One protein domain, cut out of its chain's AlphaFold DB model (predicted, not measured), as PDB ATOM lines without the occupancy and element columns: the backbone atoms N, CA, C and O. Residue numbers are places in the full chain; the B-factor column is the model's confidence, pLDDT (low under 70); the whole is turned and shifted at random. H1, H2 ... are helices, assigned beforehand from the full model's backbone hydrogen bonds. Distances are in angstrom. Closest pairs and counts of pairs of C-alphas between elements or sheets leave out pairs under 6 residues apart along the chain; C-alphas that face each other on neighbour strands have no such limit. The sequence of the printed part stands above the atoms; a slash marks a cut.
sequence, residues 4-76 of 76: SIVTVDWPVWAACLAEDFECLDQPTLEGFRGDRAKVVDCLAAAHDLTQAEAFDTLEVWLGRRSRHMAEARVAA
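This is residues 4 to 76 of the 76 residues of an uncharacterized protein of Roseisalinus antarcticus (UniProt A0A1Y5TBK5). One long helix, H5, runs along the length of the domain, and four shorter helices, H1 to H4, gather over one side of it. H4 packs on the first part of H5, H2 lies near H5, H3 is on the side of H2 away from H5, and the far end of H5, with residues 67 to 76, sticks out free. The printed part has 73 residues with five named helices, in the order H1 to H5, and no named strand: all helix. It is compact, with a radius of gyration of the C-alphas of 12.2 A, and elongated, spanning 38 by 23 by 22 A.

H5, residues 51 to 74, touches H4, residues 36 to 47, through residues 51 to 58 of H5 and 40 to 44 of H4 alone. Their closest C-alphas, of Ala 44 and Ala 54, are 5.1 A apart, and their lines are only just about perpendicular, at 72 degrees. H2, residues 10 to 20, and H5 are near each other, with 11 pairs of C-alphas within 10 A. H3, residues 26 to 32, touches H2, closest at the C-alphas of Ala 18 and Gln 26, 5.4 A, at a steep tilt of 48 degrees, opposite ways. H3 and H4 only just touch, with 3 pairs of C-alphas within 8 A, and only at the corner, closest at the C-alphas of Phe 32 and Lys 38, 6.6 A. H1, residues 4 to 8, is close to H2 but not clearly touching: the C-alphas of Val 6 and Trp 13 are 6.6 A apart. H1 and H5 are apart. In H1, H2, H3 and H4 every O i to N i+4 pair is within hydrogen-bond range; in H5, 19 of 20 are.

H5 measures 34.8 A from C-alpha 51 at (-53.830, 10.520, -48.712) to C-alpha 74 at (-32.118, 15.269, -21.922). H4 measures 16.5 A, H2 15.1 A, H3 9.9 A and H1 6.5 A, with C-alpha 4 at (-53.007, 17.988, -30.231).

The C-alphas of Thr 50 and Ala 76, the two farthest apart, are 38.9 A apart. The printed part has no cut, and its four links are tight. Residues 72 to 76 have pLDDT under 70; the mean of the printed part is 88.8.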
ATOM      1  N   SER A   4     -52.761  16.870 -31.148       87.81
ATOM      2  CA  SER A   4     -53.007  17.988 -30.231       87.81
ATOM      3  C   SER A   4     -51.729  18.503 -29.557       87.81
ATOM      4  O   SER A   4     -51.639  19.684 -29.243       87.81
ATOM      5  N   ILE A   5     -50.726  17.643 -29.351       86.06
ATOM      6  CA  ILE A   5     -49.414  18.051 -28.823       86.06
ATOM      7  C   ILE A   5     -48.625  18.785 -29.910       86.06
ATOM      8  O   ILE A   5     -48.037  19.829 -29.649       86.06
ATOM      9  N   VAL A   6     -48.672  18.276 -31.144       87.75
ATOM     10  CA  VAL A   6     -48.029  18.899 -32.311       87.75
ATOM     11  C   VAL A   6     -48.562  20.315 -32.538       87.75
ATOM     12  O   VAL A   6     -47.787  21.228 -32.795       87.75
ATOM     13  N   THR A   7     -49.873  20.526 -32.380       91.50
ATOM     14  CA  THR A   7     -50.492  21.847 -32.563       91.50
ATOM     15  C   THR A   7     -50.114  22.866 -31.490       91.50
ATOM     16  O   THR A   7     -50.106  24.057 -31.785       91.50
ATOM     17  N   VAL A   8     -49.803  22.430 -30.263       92.19
ATOM     18  CA  VAL A   8     -49.392  23.342 -29.177       92.19
ATOM     19  C   VAL A   8     -48.050  23.991 -29.507       92.19
ATOM     20  O   VAL A   8     -47.920  25.207 -29.395       92.19
ATOM     21  N   ASP A   9     -47.101  23.200 -30.006       90.06
ATOM     22  CA  ASP A   9     -45.765  23.664 -30.391       90.06
ATOM     23  C   ASP A   9     -45.614  23.761 -31.919       90.06
ATOM     24  O   ASP A   9     -44.538  23.509 -32.469       90.06
ATOM     25  N   TRP A  10     -46.698  24.117 -32.626       92.31
ATOM     26  CA  TRP A  10     -46.741  24.102 -34.093       92.31
ATOM     27  C   TRP A  10     -45.558  24.812 -34.767       92.31
ATOM     28  O   TRP A  10     -45.013  24.226 -35.695       92.31
ATOM     29  N   PRO A  11     -45.091  25.998 -34.324       91.38
ATOM     30  CA  PRO A  11     -43.950  26.658 -34.962       91.38
ATOM     31  C   PRO A  11     -42.671  25.807 -34.983       91.38
ATOM     32  O   PRO A  11     -41.938  25.820 -35.968       91.38
ATOM     33  N   VAL A  12     -42.419  25.027 -33.926       90.88
ATOM     34  CA  VAL A  12     -41.247  24.139 -33.843       90.88
ATOM     35  C   VAL A  12     -41.400  22.962 -34.801       90.88
ATOM     36  O   VAL A  12     -40.466  22.605 -35.521       90.88
ATOM     37  N   TRP A  13     -42.595  22.372 -34.841       92.00
ATOM     38  CA  TRP A  13     -42.900  21.263 -35.740       92.00
ATOM     39  C   TRP A  13     -42.917  21.685 -37.208       92.00
ATOM     40  O   TRP A  13     -42.419  20.941 -38.045       92.00
ATOM     41  N   ALA A  14     -43.428  22.877 -37.511       92.50
ATOM     42  CA  ALA A  14     -43.414  23.466 -38.842       92.50
ATOM     43  C   ALA A  14     -41.980  23.677 -39.345       92.50
ATOM     44  O   ALA A  14     -41.679  23.306 -40.472       92.50
ATOM     45  N   ALA A  15     -41.076  24.183 -38.500       91.00
ATOM     46  CA  ALA A  15     -39.663  24.295 -38.859       91.00
ATOM     47  C   ALA A  15     -39.041  22.918 -39.161       91.00
ATOM     48  O   ALA A  15     -38.410  22.743 -40.195       91.00
ATOM     49  N   CYS A  16     -39.294  21.910 -38.317       91.81
ATOM     50  CA  CYS A  16     -38.796  20.549 -38.557       91.81
ATOM     51  C   CYS A  16     -39.374  19.924 -39.839       91.81
ATOM     52  O   CYS A  16     -38.671  19.201 -40.538       91.81
ATOM     53  N   LEU A  17     -40.653  20.172 -40.136       92.38
ATOM     54  CA  LEU A  17     -41.286  19.712 -41.371       92.38
ATOM     55  C   LEU A  17     -40.646  20.378 -42.592       92.38
ATOM     56  O   LEU A  17     -40.362  19.678 -43.552       92.38
ATOM     57  N   ALA A  18     -40.382  21.685 -42.540       92.06
ATOM     58  CA  ALA A  18     -39.730  22.404 -43.634       92.06
ATOM     59  C   ALA A  18     -38.278  21.960 -43.871       92.06
ATOM     60  O   ALA A  18     -37.806  21.980 -45.004       92.06
ATOM     61  N   GLU A  19     -37.569  21.556 -42.815       90.94
ATOM     62  CA  GLU A  19     -36.222  20.981 -42.919       90.94
ATOM     63  C   GLU A  19     -36.228  19.596 -43.576       90.94
ATOM     64  O   GLU A  19     -35.394  19.315 -44.433       90.94
ATOM     65  N   ASP A  20     -37.147  18.721 -43.155       90.69
ATOM     66  CA  ASP A  20     -37.150  17.313 -43.567       90.69
ATOM     67  C   ASP A  20     -37.938  17.079 -44.877       90.69
ATOM     68  O   ASP A  20     -37.709  16.083 -45.566       90.69
ATOM     69  N   PHE A  21     -38.851  17.987 -45.235       89.25
ATOM     70  CA  PHE A  21     -39.671  17.935 -46.445       89.25
ATOM     71  C   PHE A  21     -39.551  19.249 -47.226       89.25
ATOM     72  O   PHE A  21     -40.312  20.188 -47.006       89.25
ATOM     73  N   GLU A  22     -38.642  19.292 -48.205       80.94
ATOM     74  CA  GLU A  22     -38.384  20.486 -49.039       80.94
ATOM     75  C   GLU A  22     -39.632  21.022 -49.770       80.94
ATOM     76  O   GLU A  22     -39.683  22.186 -50.161       80.94
ATOM     77  N   CYS A  23     -40.650  20.181 -49.962       78.75
ATOM     78  CA  CYS A  23     -41.920  20.547 -50.581       78.75
ATOM     79  C   CYS A  23     -42.853  21.365 -49.672       78.75
ATOM     80  O   CYS A  23     -43.829  21.938 -50.157       78.75
ATOM     81  N   LEU A  24     -42.572  21.406 -48.368       83.38
ATOM     82  CA  LEU A  24     -43.336  22.133 -47.364       83.38
ATOM     83  C   LEU A  24     -42.527  23.349 -46.912       83.38
ATOM     84  O   LEU A  24     -41.863  23.323 -45.879       83.38
ATOM     85  N   ASP A  25     -42.572  24.436 -47.677       85.56
ATOM     86  CA  ASP A  25     -41.887  25.657 -47.272       85.56
ATOM     87  C   ASP A  25     -42.495  26.245 -45.984       85.56
ATOM     88  O   ASP A  25     -43.701  26.181 -45.714       85.56
ATOM     89  N   GLN A  26     -41.630  26.831 -45.156       84.69
ATOM     90  CA  GLN A  26     -42.006  27.321 -43.831       84.69
ATOM     91  C   GLN A  26     -43.180  28.327 -43.839       84.69
ATOM     92  O   GLN A  26     -44.078  28.168 -43.009       84.69
ATOM     93  N   PRO A  27     -43.268  29.301 -44.771       88.38
ATOM     94  CA  PRO A  27     -44.409  30.219 -44.836       88.38
ATOM     95  C   PRO A  27     -45.755  29.513 -45.062       88.38
ATOM     96  O   PRO A  27     -46.771  29.890 -44.470       88.38
ATOM     97  N   THR A  28     -45.773  28.465 -45.888       89.19
ATOM     98  CA  THR A  28     -46.978  27.668 -46.145       89.19
ATOM     99  C   THR A  28     -47.413  26.919 -44.889       89.19
ATOM    100  O   THR A  28     -48.586  26.976 -44.504       89.19
ATOM    101  N   LEU A  29     -46.465  26.290 -44.185       91.06
ATOM    102  CA  LEU A  29     -46.736  25.580 -42.933       91.06
ATOM    103  C   LEU A  29     -47.210  26.513 -41.808       91.06
ATOM    104  O   LEU A  29     -48.120  26.164 -41.049       91.06
ATOM    105  N   GLU A  30     -46.666  27.726 -41.709       90.12
ATOM    106  CA  GLU A  30     -47.171  28.751 -40.786       90.12
ATOM    107  C   GLU A  30     -48.642  29.091 -41.076       90.12
ATOM    108  O   GLU A  30     -49.462  29.187 -40.156       90.12
ATOM    109  N   GLY A  31     -49.007  29.173 -42.359       90.69
ATOM    110  CA  GLY A  31     -50.383  29.367 -42.818       90.69
ATOM    111  C   GLY A  31     -51.327  28.207 -42.484       90.69
ATOM    112  O   GLY A  31     -52.533  28.427 -42.317       90.69
ATOM    113  N   PHE A  32     -50.810  26.985 -42.333       93.44
ATOM    114  CA  PHE A  32     -51.621  25.819 -41.971       93.44
ATOM    115  C   PHE A  32     -52.056  25.834 -40.513       93.44
ATOM    116  O   PHE A  32     -53.094  25.258 -40.202       93.44
ATOM    117  N   ARG A  33     -51.320  26.521 -39.629       91.62
ATOM    118  CA  ARG A  33     -51.669  26.664 -38.201       91.62
ATOM    119  C   ARG A  33     -51.969  25.320 -37.516       91.62
ATOM    120  O   ARG A  33     -52.876  25.230 -36.691       91.62
ATOM    121  N   GLY A  34     -51.233  24.274 -37.889       92.62
ATOM    122  CA  GLY A  34     -51.427  22.925 -37.361       92.62
ATOM    123  C   GLY A  34     -52.636  22.179 -37.929       92.62
ATOM    124  O   GLY A  34     -53.077  21.194 -37.339       92.62
ATOM    125  N   ASP A  35     -53.186  22.612 -39.064       94.75
ATOM    126  CA  ASP A  35     -54.183  21.846 -39.807       94.75
ATOM    127  C   ASP A  35     -53.537  20.599 -40.422       94.75
ATOM    128  O   ASP A  35     -52.788  20.660 -41.399       94.75
ATOM    129  N   ARG A  36     -53.847  19.449 -39.824       94.94
ATOM    130  CA  ARG A  36     -53.305  18.159 -40.238       94.94
ATOM    131  C   ARG A  36     -53.672  17.798 -41.671       94.94
ATOM    132  O   ARG A  36     -52.845  17.216 -42.366       94.94
ATOM    133  N   ALA A  37     -54.899  18.099 -42.091       95.38
ATOM    134  CA  ALA A  37     -55.386  17.696 -43.404       95.38
ATOM    135  C   ALA A  37     -54.579  18.394 -44.499       95.38
ATOM    136  O   ALA A  37     -54.094  17.733 -45.408       95.38
ATOM    137  N   LYS A  38     -54.309  19.694 -44.332       95.06
ATOM    138  CA  LYS A  38     -53.477  20.460 -45.272       95.06
ATOM    139  C   LYS A  38     -52.051  19.927 -45.381       95.06
ATOM    140  O   LYS A  38     -51.515  19.851 -46.479       95.06
ATOM    141  N   VAL A  39     -51.447  19.531 -44.258       94.25
ATOM    142  CA  VAL A  39     -50.109  18.914 -44.263       94.25
ATOM    143  C   VAL A  39     -50.130  17.602 -45.049       94.25
ATOM    144  O   VAL A  39     -49.267  17.383 -45.893       94.25
ATOM    145  N   VAL A  40     -51.125  16.748 -44.796       95.75
ATOM    146  CA  VAL A  40     -51.284  15.467 -45.501       95.75
ATOM    147  C   VAL A  40     -51.531  15.683 -46.993       95.75
ATOM    148  O   VAL A  40     -50.904  15.007 -47.800       95.75
ATOM    149  N   ASP A  41     -52.378  16.641 -47.368       95.00
ATOM    150  CA  ASP A  41     -52.665  16.960 -48.770       95.00
ATOM    151  C   ASP A  41     -51.416  17.459 -49.506       95.00
ATOM    152  O   ASP A  41     -51.152  17.040 -50.633       95.00
ATOM    153  N   CYS A  42     -50.608  18.307 -48.867       92.50
ATOM    154  CA  CYS A  42     -49.351  18.758 -49.455       92.50
ATOM    155  C   CYS A  42     -48.325  17.631 -49.583       92.50
ATOM    156  O   CYS A  42     -47.689  17.522 -50.628       92.50
ATOM    157  N   LEU A  43     -48.191  16.766 -48.572       94.00
ATOM    158  CA  LEU A  43     -47.317  15.591 -48.654       94.00
ATOM    159  C   LEU A  43     -47.767  14.628 -49.758       94.00
ATOM    160  O   LEU A  43     -46.935  14.135 -50.515       94.00
ATOM    161  N   ALA A  44     -49.077  14.400 -49.877       95.69
ATOM    162  CA  ALA A  44     -49.659  13.573 -50.924       95.69
ATOM    163  C   ALA A  44     -49.325  14.122 -52.314       95.69
ATOM    164  O   ALA A  44     -48.773  13.408 -53.149       95.69
ATOM    165  N   ALA A  45     -49.582  15.415 -52.534       93.25
ATOM    166  CA  ALA A  45     -49.324  16.072 -53.810       93.25
ATOM    167  C   ALA A  45     -47.829  16.129 -54.164       93.25
ATOM    168  O   ALA A  45     -47.466  15.954 -55.325       93.25
ATOM    169  N   ALA A  46     -46.959  16.372 -53.184       90.69
ATOM    170  CA  ALA A  46     -45.528  16.532 -53.421       90.69
ATOM    171  C   ALA A  46     -44.794  15.215 -53.702       90.69
ATOM    172  O   ALA A  46     -43.794  15.214 -54.418       90.69
ATOM    173  N   HIS A  47     -45.267  14.109 -53.126       89.69
ATOM    174  CA  HIS A  47     -44.603  12.808 -53.207       89.69
ATOM    175  C   HIS A  47     -45.363  11.782 -54.059       89.69
ATOM    176  O   HIS A  47     -44.975  10.617 -54.065       89.69
ATOM    177  N   ASP A  48     -46.414  12.206 -54.773       93.62
ATOM    178  CA  ASP A  48     -47.306  11.337 -55.559       93.62
ATOM    179  C   ASP A  48     -47.855  10.162 -54.726       93.62
ATOM    180  O   ASP A  48     -47.894   9.008 -55.152       93.62
ATOM    181  N   LEU A  49     -48.235  10.467 -53.482       94.88
ATOM    182  CA  LEU A  49     -48.783   9.505 -52.531       94.88
ATOM    183  C   LEU A  49     -50.303   9.624 -52.484       94.88
ATOM    184  O   LEU A  49     -50.881  10.704 -52.638       94.88
ATOM    185  N   THR A  50     -50.975   8.526 -52.156       97.50
ATOM    186  CA  THR A  50     -52.365   8.601 -51.701       97.50
ATOM    187  C   THR A  50     -52.449   9.345 -50.363       97.50
ATOM    188  O   THR A  50     -51.492   9.387 -49.587       97.50
ATOM    189  N   GLN A  51     -53.624   9.890 -50.026       96.81
ATOM    190  CA  GLN A  51     -53.830  10.520 -48.712       96.81
ATOM    191  C   GLN A  51     -53.517   9.571 -47.543       96.81
ATOM    192  O   GLN A  51     -53.013  10.017 -46.516       96.81
ATOM    193  N   ALA A  52     -53.795   8.272 -47.696       96.69
ATOM    194  CA  ALA A  52     -53.490   7.272 -46.675       96.69
ATOM    195  C   ALA A  52     -51.974   7.100 -46.487       96.69
ATOM    196  O   ALA A  52     -51.483   7.149 -45.363       96.69
ATOM    197  N   GLU A  53     -51.219   6.987 -47.579       97.19
ATOM    198  CA  GLU A  53     -49.756   6.870 -47.530       97.19
ATOM    199  C   GLU A  53     -49.090   8.144 -47.002       97.19
ATOM    200  O   GLU A  53     -48.146   8.068 -46.213       97.19
ATOM    201  N   ALA A  54     -49.591   9.322 -47.380       96.56
ATOM    202  CA  ALA A  54     -49.109  10.596 -46.855       96.56
ATOM    203  C   ALA A  54     -49.393  10.736 -45.350       96.56
ATOM    204  O   ALA A  54     -48.541  11.195 -44.587       96.56
ATOM    205  N   PHE A  55     -50.569  10.287 -44.902       96.06
ATOM    206  CA  PHE A  55     -50.922  10.246 -43.487       96.06
ATOM    207  C   PHE A  55     -50.004   9.310 -42.693       96.06
ATOM    208  O   PHE A  55     -49.486   9.709 -41.646       96.06
ATOM    209  N   ASP A  56     -49.771   8.097 -43.195       96.25
ATOM    210  CA  ASP A  56     -48.882   7.125 -42.557       96.25
ATOM    211  C   ASP A  56     -47.437   7.633 -42.533       96.25
ATOM    212  O   ASP A  56     -46.753   7.529 -41.512       96.25
ATOM    213  N   THR A  57     -46.990   8.265 -43.619       95.19
ATOM    214  CA  THR A  57     -45.677   8.919 -43.705       95.19
ATOM    215  C   THR A  57     -45.524   9.983 -42.622       95.19
ATOM    216  O   THR A  57     -44.525   9.986 -41.897       95.19
ATOM    217  N   LEU A  58     -46.535  10.840 -42.446       94.81
ATOM    218  CA  LEU A  58     -46.550  11.861 -41.401       94.81
ATOM    219  C   LEU A  58     -46.515  11.244 -39.993       94.81
ATOM    220  O   LEU A  58     -45.739  11.693 -39.150       94.81
ATOM    221  N   GLU A  59     -47.301  10.198 -39.719       94.56
ATOM    222  CA  GLU A  59     -47.295   9.512 -38.415       94.56
ATOM    223  C   GLU A  59     -45.945   8.854 -38.102       94.56
ATOM    224  O   GLU A  59     -45.424   8.981 -36.985       94.56
ATOM    225  N   VAL A  60     -45.345   8.184 -39.088       94.44
ATOM    226  CA  VAL A  60     -44.019   7.569 -38.953       94.44
ATOM    227  C   VAL A  60     -42.960   8.637 -38.690       94.44
ATOM    228  O   VAL A  60     -42.127   8.461 -37.792       94.44
ATOM    229  N   TRP A  61     -42.999   9.745 -39.432       93.75
ATOM    230  CA  TRP A  61     -42.080  10.864 -39.248       93.75
ATOM    231  C   TRP A  61     -42.216  11.483 -37.852       93.75
ATOM    232  O   TRP A  61     -41.223  11.563 -37.124       93.75
ATOM    233  N   LEU A  62     -43.440  11.794 -37.408       92.88
ATOM    234  CA  LEU A  62     -43.711  12.311 -36.060       92.88
ATOM    235  C   LEU A  62     -43.185  11.369 -34.974       92.88
ATOM    236  O   LEU A  62     -42.580  11.806 -33.990       92.88
ATOM    237  N   GLY A  63     -43.386  10.060 -35.142       91.50
ATOM    238  CA  GLY A  63     -42.881   9.048 -34.217       91.50
ATOM    239  C   GLY A  63     -41.353   9.028 -34.118       91.50
ATOM    240  O   GLY A  63     -40.816   8.825 -33.030       91.50
ATOM    241  N   ARG A  64     -40.641   9.254 -35.227       91.00
ATOM    242  CA  ARG A  64     -39.170   9.327 -35.244       91.00
ATOM    243  C   ARG A  64     -38.660  10.647 -34.669       91.00
ATOM    244  O   ARG A  64     -37.808  10.626 -33.782       91.00
ATOM    245  N   ARG A  65     -39.209  11.777 -35.121       90.19
ATOM    246  CA  ARG A  65     -38.754  13.121 -34.736       90.19
ATOM    247  C   ARG A  65     -39.045  13.432 -33.268       90.19
ATOM    248  O   ARG A  65     -38.188  13.989 -32.591       90.19
ATOM    249  N   SER A  66     -40.188  12.993 -32.735       87.62
ATOM    250  CA  SER A  66     -40.507  13.157 -31.305       87.62
ATOM    251  C   SER A  66     -39.505  12.470 -30.376       87.62
ATOM    252  O   SER A  66     -39.165  13.035 -29.338       87.62
ATOM    253  N   ARG A  67     -38.990  11.292 -30.753       85.69
ATOM    254  CA  ARG A  67     -37.916  10.625 -29.999       85.69
ATOM    255  C   ARG A  67     -36.626  11.437 -30.036       85.69
ATOM    256  O   ARG A  67     -36.065  11.712 -28.984       85.69
ATOM    257  N   HIS A  68     -36.235  11.905 -31.220       83.06
ATOM    258  CA  HIS A  68     -35.032  12.721 -31.386       83.06
ATOM    259  C   HIS A  68     -35.096  14.034 -30.583       83.06
ATOM    260  O   HIS A  68     -34.138  14.413 -29.914       83.06
ATOM    261  N   MET A  69     -36.254  14.706 -30.571       80.00
ATOM    262  CA  MET A  69     -36.461  15.911 -29.761       80.00
ATOM    263  C   MET A  69     -36.437  15.633 -28.253       80.00
ATOM    264  O   MET A  69     -35.919  16.447 -27.489       80.00
ATOM    265  N   ALA A  70     -36.991  14.502 -27.809       77.56
ATOM    266  CA  ALA A  70     -36.942  14.110 -26.404       77.56
ATOM    267  C   ALA A  70     -35.499  13.835 -25.947       77.56
ATOM    268  O   ALA A  70     -35.111  14.265 -24.864       77.56
ATOM    269  N   GLU A  71     -34.698  13.180 -26.789       73.56
ATOM    270  CA  GLU A  71     -33.284  12.886 -26.529       73.56
ATOM    271  C   GLU A  71     -32.434  14.163 -26.465       73.56
ATOM    272  O   GLU A  71     -31.671  14.346 -25.515       73.56
ATOM    273  N   ALA A  72     -32.632  15.096 -27.402       68.25
ATOM    274  CA  ALA A  72     -31.940  16.386 -27.401       68.25
ATOM    275  C   ALA A  72     -32.211  17.207 -26.126       68.25
ATOM    276  O   ALA A  72     -31.331  17.920 -25.651       68.25
ATOM    277  N   ARG A  73     -33.408  17.079 -25.536       60.44
ATOM    278  CA  ARG A  73     -33.796  17.802 -24.314       60.44
ATOM    279  C   ARG A  73     -33.249  17.190 -23.020       60.44
ATOM    280  O   ARG A  73     -33.283  17.854 -21.993       60.44
ATOM    281  N   VAL A  74     -32.791  15.938 -23.053       61.28
ATOM    282  CA  VAL A  74     -32.118  15.269 -21.922       61.28
ATOM    283  C   VAL A  74     -30.607  15.532 -21.941       61.28
ATOM    284  O   VAL A  74     -29.954  15.440 -20.906       61.28
ATOM    285  N   ALA A  75     -30.055  15.863 -23.110       54.34
ATOM    286  CA  ALA A  75     -28.633  16.139 -23.302       54.34
ATOM    287  C   ALA A  75     -28.230  17.616 -23.093       54.34
ATOM    288  O   ALA A  75     -27.034  17.910 -23.124       54.34
ATOM    289  N   ALA A  76     -29.197  18.521 -22.910       51.09
ATOM    290  CA  ALA A  76     -29.007  19.959 -22.682       51.09
ATOM    291  C   ALA A  76     -29.183  20.320 -21.200       51.09
ATOM    292  O   ALA A  76     -28.412  21.180 -20.718       51.09
TER     293      ALA A  76